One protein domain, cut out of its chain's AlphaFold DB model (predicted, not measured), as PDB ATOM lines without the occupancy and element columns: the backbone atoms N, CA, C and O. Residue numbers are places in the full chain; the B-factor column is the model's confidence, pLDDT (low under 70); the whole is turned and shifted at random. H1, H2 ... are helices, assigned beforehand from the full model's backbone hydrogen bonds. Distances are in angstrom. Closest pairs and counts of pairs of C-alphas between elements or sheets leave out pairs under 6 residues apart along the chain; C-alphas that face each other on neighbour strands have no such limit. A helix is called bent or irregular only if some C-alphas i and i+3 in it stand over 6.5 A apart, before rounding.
ATOM      1  N   LYS A  44      29.535   4.139 -16.334       78.38
ATOM      2  CA  LYS A  44      29.850   5.540 -16.040       78.38
ATOM      3  C   LYS A  44      28.699   6.457 -16.415       78.38
ATOM      4  O   LYS A  44      28.571   7.530 -15.831       78.38
ATOM      5  N   TRP A  45      27.890   6.069 -17.400       80.00
ATOM      6  CA  TRP A  45      26.750   6.857 -17.848       80.00
ATOM      7  C   TRP A  45      25.592   6.791 -16.849       80.00
ATOM      8  O   TRP A  45      25.110   7.845 -16.436       80.00
ATOM      9  N   VAL A  46      25.229   5.594 -16.367       79.19
ATOM     10  CA  VAL A  46      24.257   5.444 -15.272       79.19
ATOM     11  C   VAL A  46      24.773   6.116 -14.006       79.19
ATOM     12  O   VAL A  46      24.049   6.911 -13.408       79.19
ATOM     13  N   TYR A  47      26.044   5.906 -13.646       81.38
ATOM     14  CA  TYR A  47      26.655   6.594 -12.508       81.38
ATOM     15  C   TYR A  47      26.545   8.121 -12.635       81.38
ATOM     16  O   TYR A  47      26.097   8.792 -11.706       81.38
ATOM     17  N   ARG A  48      26.887   8.685 -13.802       85.75
ATOM     18  CA  ARG A  48      26.779  10.128 -14.050       85.75
ATOM     19  C   ARG A  48      25.351  10.632 -13.908       85.75
ATOM     20  O   ARG A  48      25.176  11.660 -13.270       85.75
ATOM     21  N   ILE A  49      24.360   9.941 -14.470       85.88
ATOM     22  CA  ILE A  49      22.952  10.362 -14.397       85.88
ATOM     23  C   ILE A  49      22.447  10.340 -12.960       85.88
ATOM     24  O   ILE A  49      21.815  11.293 -12.512       85.88
ATOM     25  N   VAL A  50      22.743   9.274 -12.223       85.06
ATOM     26  CA  VAL A  50      22.306   9.152 -10.833       85.06
ATOM     27  C   VAL A  50      22.916  10.273  -9.993       85.06
ATOM     28  O   VAL A  50      22.190  10.960  -9.277       85.06
ATOM     29  N   VAL A  51      24.223  10.518 -10.128       86.62
ATOM     30  CA  VAL A  51      24.922  11.564  -9.369       86.62
ATOM     31  C   VAL A  51      24.451  12.969  -9.757       86.62
ATOM     32  O   VAL A  51      24.258  13.801  -8.870       86.62
ATOM     33  N   THR A  52      24.229  13.257 -11.043       90.44
ATOM     34  CA  THR A  52      23.764  14.587 -11.473       90.44
ATOM     35  C   THR A  52      22.341  14.872 -11.015       90.44
ATOM     36  O   THR A  52      22.080  15.975 -10.537       90.44
ATOM     37  N   VAL A  53      21.432  13.896 -11.096       88.44
ATOM     38  CA  VAL A  53      20.046  14.056 -10.637       88.44
ATOM     39  C   VAL A  53      19.994  14.213  -9.116       88.44
ATOM     40  O   VAL A  53      19.337  15.133  -8.632       88.44
ATOM     41  N   LEU A  54      20.732  13.393  -8.356       86.19
ATOM     42  CA  LEU A  54      20.807  13.545  -6.897       86.19
ATOM     43  C   LEU A  54      21.383  14.903  -6.494       86.19
ATOM     44  O   LEU A  54      20.811  15.588  -5.646       86.19
ATOM     45  N   GLY A  55      22.489  15.314  -7.119       87.25
ATOM     46  CA  GLY A  55      23.106  16.613  -6.863       87.25
ATOM     47  C   GLY A  55      22.155  17.771  -7.169       87.25
ATOM     48  O   GLY A  55      22.030  18.693  -6.363       87.25
ATOM     49  N   ALA A  56      21.426  17.702  -8.285       92.06
ATOM     50  CA  ALA A  56      20.443  18.712  -8.662       92.06
ATOM     51  C   ALA A  56      19.275  18.798  -7.667       92.06
ATOM     52  O   ALA A  56      18.865  19.902  -7.317       92.06
ATOM     53  N   ILE A  57      18.767  17.664  -7.172       87.94
ATOM     54  CA  ILE A  57      17.701  17.636  -6.158       87.94
ATOM     55  C   ILE A  57      18.172  18.309  -4.867       87.94
ATOM     56  O   ILE A  57      17.464  19.157  -4.328       87.94
ATOM     57  N   ILE A  58      19.377  17.981  -4.390       83.88
ATOM     58  CA  ILE A  58      19.941  18.595  -3.181       83.88
ATOM     59  C   ILE A  58      20.091  20.106  -3.376       83.88
ATOM     60  O   ILE A  58      19.654  20.876  -2.522       83.88
ATOM     61  N   LEU A  59      20.649  20.544  -4.510       88.25
ATOM     62  CA  LEU A  59      20.782  21.967  -4.821       88.25
ATOM     63  C   LEU A  59      19.421  22.670  -4.866       88.25
ATOM     64  O   LEU A  59      19.280  23.732  -4.267       88.25
ATOM     65  N   LEU A  60      18.405  22.069  -5.493       89.19
ATOM     66  CA  LEU A  60      17.049  22.623  -5.528       89.19
ATOM     67  C   LEU A  60      16.444  22.771  -4.130       89.19
ATOM     68  O   LEU A  60      15.836  23.802  -3.848       89.19
ATOM     69  N   ILE A  61      16.627  21.782  -3.251       83.69
ATOM     70  CA  ILE A  61      16.143  21.854  -1.868       83.69
ATOM     71  C   ILE A  61      16.848  22.994  -1.126       83.69
ATOM     72  O   ILE A  61      16.182  23.832  -0.525       83.69
ATOM     73  N   VAL A  62      18.179  23.074  -1.211       82.88
ATOM     74  CA  VAL A  62      18.966  24.126  -0.544       82.88
ATOM     75  C   VAL A  62      18.573  25.513  -1.053       82.88
ATOM     76  O   VAL A  62      18.283  26.404  -0.256       82.88
ATOM     77  N   THR A  63      18.515  25.708  -2.371       86.12
ATOM     78  CA  THR A  63      18.135  26.991  -2.970       86.12
ATOM     79  C   THR A  63      16.685  27.356  -2.649       86.12
ATOM     80  O   THR A  63      16.415  28.504  -2.301       86.12
ATOM     81  N   GLY A  64      15.759  26.396  -2.705       83.44
ATOM     82  CA  GLY A  64      14.354  26.610  -2.352       83.44
ATOM     83  C   GLY A  64      14.179  27.055  -0.901       83.44
ATOM     84  O   GLY A  64      13.448  28.008  -0.634       83.44
ATOM     85  N   VAL A  65      14.918  26.432   0.021       77.19
ATOM     86  CA  VAL A  65      14.951  26.818   1.437       77.19
ATOM     87  C   VAL A  65      15.483  28.246   1.594       77.19
ATOM     88  O   VAL A  65      14.813  29.069   2.211       77.19
ATOM     89  N   ILE A  66      16.621  28.587   0.975       80.06
ATOM     90  CA  ILE A  66      17.205  29.942   1.045       80.06
ATOM     91  C   ILE A  66      16.226  31.010   0.532       80.06
ATOM     92  O   ILE A  66      16.083  32.064   1.153       80.06
ATOM     93  N   ILE A  67      15.532  30.749  -0.580       82.88
ATOM     94  CA  ILE A  67      14.552  31.685  -1.151       82.88
ATOM     95  C   ILE A  67      13.363  31.882  -0.203       82.88
ATOM     96  O   ILE A  67      12.933  33.019  -0.010       82.88
ATOM     97  N   LEU A  68      12.853  30.803   0.401       77.19
ATOM     98  CA  LEU A  68      11.767  30.866   1.385       77.19
ATOM     99  C   LEU A  68      12.162  31.704   2.608       77.19
ATOM    100  O   LEU A  68      11.444  32.630   2.974       77.19
ATOM    101  N   LEU A  69      13.347  31.452   3.175       71.38
ATOM    102  CA  LEU A  69      13.907  32.234   4.288       71.38
ATOM    103  C   LEU A  69      14.059  33.724   3.939       71.38
ATOM    104  O   LEU A  69      13.811  34.585   4.781       71.38
ATOM    105  N   SER A  70      14.449  34.027   2.699       70.75
ATOM    106  CA  SER A  70      14.721  35.398   2.251       70.75
ATOM    107  C   SER A  70      13.458  36.215   1.951       70.75
ATOM    108  O   SER A  70      13.506  37.438   2.048       70.75
ATOM    109  N   ARG A  71      12.340  35.581   1.557       67.44
ATOM    110  CA  ARG A  71      11.100  36.293   1.184       67.44
ATOM    111  C   ARG A  71      10.197  36.617   2.367       67.44
ATOM    112  O   ARG A  71       9.601  37.689   2.355       67.44
ATOM    113  N   ASP A  72      10.105  35.739   3.362       59.34
ATOM    114  CA  ASP A  72       9.105  35.907   4.423       59.34
ATOM    115  C   ASP A  72       9.602  36.673   5.653       59.34
ATOM    116  O   ASP A  72       8.777  37.055   6.479       59.34
ATOM    117  N   GLY A  73      10.912  36.915   5.819       56.03
ATOM    118  CA  GLY A  73      11.494  37.718   6.918       56.03
ATOM    119  C   GLY A  73      11.181  37.242   8.354       56.03
ATOM    120  O   GLY A  73      11.728  37.770   9.317       56.03
ATOM    121  N   THR A  74      10.325  36.230   8.502       50.25
ATOM    122  CA  THR A  74       9.721  35.703   9.735       50.25
ATOM    123  C   THR A  74      10.130  34.253  10.002       50.25
ATOM    124  O   THR A  74       9.689  33.635  10.966       50.25
ATOM    125  N   ALA A  75      11.054  33.716   9.204       51.03
ATOM    126  CA  ALA A  75      11.589  32.365   9.342       51.03
ATOM    127  C   ALA A  75      12.291  32.093  10.699       51.03
ATOM    128  O   ALA A  75      12.470  30.940  11.083       51.03
ATOM    129  N   ALA A  76      12.611  33.133  11.471       51.22
ATOM    130  CA  ALA A  76      13.347  33.057  12.733       51.22
ATOM    131  C   ALA A  76      12.582  32.448  13.936       51.22
ATOM    132  O   ALA A  76      13.065  32.532  15.059       51.22
ATOM    133  N   THR A  77      11.383  31.871  13.765       51.41
ATOM    134  CA  THR A  77      10.661  31.231  14.895       51.41
ATOM    135  C   THR A  77      10.294  29.765  14.670       51.41
ATOM    136  O   THR A  77      10.536  28.959  15.567       51.41
ATOM    137  N   ASP A  78       9.824  29.383  13.476       54.28
ATOM    138  CA  ASP A  78       9.526  27.974  13.151       54.28
ATOM    139  C   ASP A  78      10.488  27.358  12.117       54.28
ATOM    140  O   ASP A  78      10.782  26.159  12.179       54.28
ATOM    141  N   ALA A  79      11.051  28.153  11.196       54.81
ATOM    142  CA  ALA A  79      11.971  27.628  10.182       54.81
ATOM    143  C   ALA A  79      13.347  27.267  10.770       54.81
ATOM    144  O   ALA A  79      13.961  26.305  10.308       54.81
ATOM    145  N   ASP A  80      13.782  27.943  11.839       57.47
ATOM    146  CA  ASP A  80      15.015  27.610  12.571       57.47
ATOM    147  C   ASP A  80      15.031  26.167  13.107       57.47
ATOM    148  O   ASP A  80      16.099  25.581  13.276       57.47
ATOM    149  N   LYS A  81      13.858  25.552  13.325       60.03
ATOM    150  CA  LYS A  81      13.754  24.129  13.690       60.03
ATOM    151  C   LYS A  81      13.667  23.214  12.472       60.03
ATOM    152  O   LYS A  81      14.264  22.142  12.478       60.03
ATOM    153  N   LEU A  82      12.952  23.629  11.426       64.25
ATOM    154  CA  LEU A  82      12.702  22.802  10.240       64.25
ATOM    155  C   LEU A  82      13.931  22.656   9.341       64.25
ATOM    156  O   LEU A  82      14.142  21.590   8.766       64.25
ATOM    157  N   VAL A  83      14.760  23.695   9.236       69.44
ATOM    158  CA  VAL A  83      15.957  23.673   8.389       69.44
ATOM    159  C   VAL A  83      16.941  22.588   8.863       69.44
ATOM    160  O   VAL A  83      17.241  21.694   8.064       69.44
ATOM    161  N   PRO A  84      17.366  22.538  10.144       75.19
ATOM    162  CA  PRO A  84      18.168  21.428  10.656       75.19
ATOM    163  C   PRO A  84      17.506  20.058  10.471       75.19
ATOM    164  O   PRO A  84      18.204  19.095  10.158       75.19
ATOM    165  N   THR A  85      16.180  19.942  10.615       80.62
ATOM    166  CA  THR A  85      15.448  18.678  10.410       80.62
ATOM    167  C   THR A  85      15.519  18.187   8.964       80.62
ATOM    168  O   THR A  85      15.760  17.007   8.727       80.62
ATOM    169  N   ILE A  86      15.367  19.076   7.982       77.69
ATOM    170  CA  ILE A  86      15.466  18.713   6.561       77.69
ATOM    171  C   ILE A  86      16.899  18.284   6.226       77.69
ATOM    172  O   ILE A  86      17.104  17.241   5.604       77.69
ATOM    173  N   PHE A  87      17.903  19.032   6.690       78.44
ATOM    174  CA  PHE A  87      19.306  18.676   6.468       78.44
ATOM    175  C   PHE A  87      19.704  17.370   7.169       78.44
ATOM    176  O   PHE A  87      20.420  16.562   6.581       78.44
ATOM    177  N   THR A  88      19.215  17.115   8.385       84.25
ATOM    178  CA  THR A  88      19.452  15.841   9.089       84.25
ATOM    179  C   THR A  88      18.722  14.669   8.431       84.25
ATOM    180  O   THR A  88      19.294  13.581   8.335       84.25
ATOM    181  N   ALA A  89      17.514  14.869   7.899       85.19
ATOM    182  CA  ALA A  89      16.797  13.846   7.136       85.19
ATOM    183  C   ALA A  89      17.543  13.472   5.841       85.19
ATOM    184  O   ALA A  89      17.748  12.292   5.562       85.19
ATOM    185  N   ILE A  90      18.028  14.462   5.086       84.56
ATOM    186  CA  ILE A  90      18.813  14.222   3.865       84.56
ATOM    187  C   ILE A  90      20.166  13.586   4.205       84.56
ATOM    188  O   ILE A  90      20.560  12.603   3.577       84.56
ATOM    189  N   GLY A  91      20.865  14.103   5.219       85.44
ATOM    190  CA  GLY A  91      22.159  13.582   5.657       85.44
ATOM    191  C   GLY A  91      22.081  12.131   6.137       85.44
ATOM    192  O   GLY A  91      22.899  11.308   5.734       85.44
ATOM    193  N   SER A  92      21.066  11.783   6.934       88.31
ATOM    194  CA  SER A  92      20.853  10.401   7.388       88.31
ATOM    195  C   SER A  92      20.476   9.463   6.239       88.31
ATOM    196  O   SER A  92      21.014   8.359   6.165       88.31
ATOM    197  N   GLY A  93      19.642   9.914   5.295       86.75
ATOM    198  CA  GLY A  93      19.329   9.165   4.076       86.75
ATOM    199  C   GLY A  93      20.564   8.905   3.205       86.75
ATOM    200  O   GLY A  93      20.764   7.783   2.739       86.75
ATOM    201  N   ALA A  94      21.436   9.904   3.037       85.56
ATOM    202  CA  ALA A  94      22.685   9.768   2.287       85.56
ATOM    203  C   ALA A  94      23.666   8.791   2.960       85.56
ATOM    204  O   ALA A  94      24.241   7.934   2.287       85.56
ATOM    205  N   ILE A  95      23.818   8.868   4.287       86.19
ATOM    206  CA  ILE A  95      24.633   7.917   5.058       86.19
ATOM    207  C   ILE A  95      24.056   6.496   4.946       86.19
ATOM    208  O   ILE A  95      24.812   5.552   4.732       86.19
ATOM    209  N   GLY A  96      22.731   6.335   5.025       87.69
ATOM    210  CA  GLY A  96      22.061   5.042   4.852       87.69
ATOM    211  C   GLY A  96      22.282   4.430   3.464       87.69
ATOM    212  O   GLY A  96      22.558   3.237   3.354       87.69
ATOM    213  N   ALA A  97      22.242   5.244   2.407       86.44
ATOM    214  CA  ALA A  97      22.543   4.796   1.048       86.44
ATOM    215  C   ALA A  97      24.014   4.368   0.884       86.44
ATOM    216  O   ALA A  97      24.285   3.332   0.277       86.44
ATOM    217  N   LEU A  98      24.962   5.117   1.463       83.50
ATOM    218  CA  LEU A  98      26.381   4.741   1.476       83.50
ATOM    219  C   LEU A  98      26.615   3.442   2.252       83.50
ATOM    220  O   LEU A  98      27.352   2.580   1.784       83.50
ATOM    221  N   ALA A  99      25.956   3.272   3.400       86.25
ATOM    222  CA  ALA A  99      26.004   2.030   4.161       86.25
ATOM    223  C   ALA A  99      25.445   0.849   3.352       86.25
ATOM    224  O   ALA A  99      26.035  -0.224   3.369       86.25
ATOM    225  N   GLY A 100      24.360   1.052   2.597       82.56
ATOM    226  CA  GLY A 100      23.804   0.042   1.694       82.56
ATOM    227  C   GLY A 100      24.736  -0.331   0.535       82.56
ATOM    228  O   GLY A 100      24.834  -1.505   0.198       82.56
ATOM    229  N   LEU A 101      25.455   0.638  -0.046       80.06
ATOM    230  CA  LEU A 101      26.439   0.390  -1.111       80.06
ATOM    231  C   LEU A 101      27.701  -0.320  -0.593       80.06
ATOM    232  O   LEU A 101      28.299  -1.119  -1.309       80.06
ATOM    233  N   LEU A 102      28.117  -0.003   0.634       78.12
ATOM    234  CA  LEU A 102      29.295  -0.582   1.286       78.12
ATOM    235  C   LEU A 102      28.986  -1.888   2.026       78.12
ATOM    236  O   LEU A 102      29.912  -2.562   2.482       78.12
ATOM    237  N   ALA A 103      27.709  -2.251   2.162       84.75
ATOM    238  CA  ALA A 103      27.317  -3.512   2.761       84.75
ATOM    239  C   ALA A 103      27.846  -4.667   1.892       84.75
ATOM    240  O   ALA A 103      27.616  -4.680   0.678       84.75
TER     241      ALA A 103
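Overview. This is residues 44 to 103 of the 108 residues of an uncharacterized protein of Chitinophaga japonensis (UniProt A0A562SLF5). Two long helices, H1 and H2, run side by side in opposite ways with a gap between them, joined at one end by a short link, so that the backbone makes an open, flat U. The two arms come nearest to each other toward the linked end, while residues 44 to 57 of H1 and residues 91 to 103, of which 91 to 102 belong to H2, stand free. The printed part has 60 residues with two named helices, H1 then H2, and no named strand; its class is all helix. It is loose, with a radius of gyration of the C-alphas of 14.8 A, and spans 44 by 23 by 6 A.

Arrangement. The longest helix is H1, residues 44 to 72. H2, residues 79 to 102, is close to H1 but not clearly touching it, with 2 pairs of C-alphas within 8 A. The closest C-alphas of the two are those of Val 65 and Val 83, 7.7 A apart. Their centres are 13.8 A apart. Their lines stand at a shallow tilt of 10 degrees, and they run opposite ways. In H1 every O i to N i+4 pair is within hydrogen-bond range; in H2 19 of 20 are.

Along the chain. H1 begins at C-alpha 44, at (29.850, 5.540, -16.040), and ends at C-alpha 72, at (9.105, 35.907, 4.423), 42.1 A from first to last C-alpha. It is neither bent nor irregular, but only just: C-alphas 69 and 72 are 6.0 A apart. H2 measures 34.3 A from C-alpha 79 to C-alpha 102, which is at (29.295, -0.582, 1.286).

Size, cuts and confidence. The two C-alphas farthest apart are those of Lys 44 and Thr 77, 44.6 A. The C-alphas of Lys 44 and Ala 103, the first and last printed, are 21.0 A apart. The printed part has no cut, and the link from H1 to H2, 6 residues, is short. The mean pLDDT of the printed part is 77.8, and residues 71 to 83 are under 70.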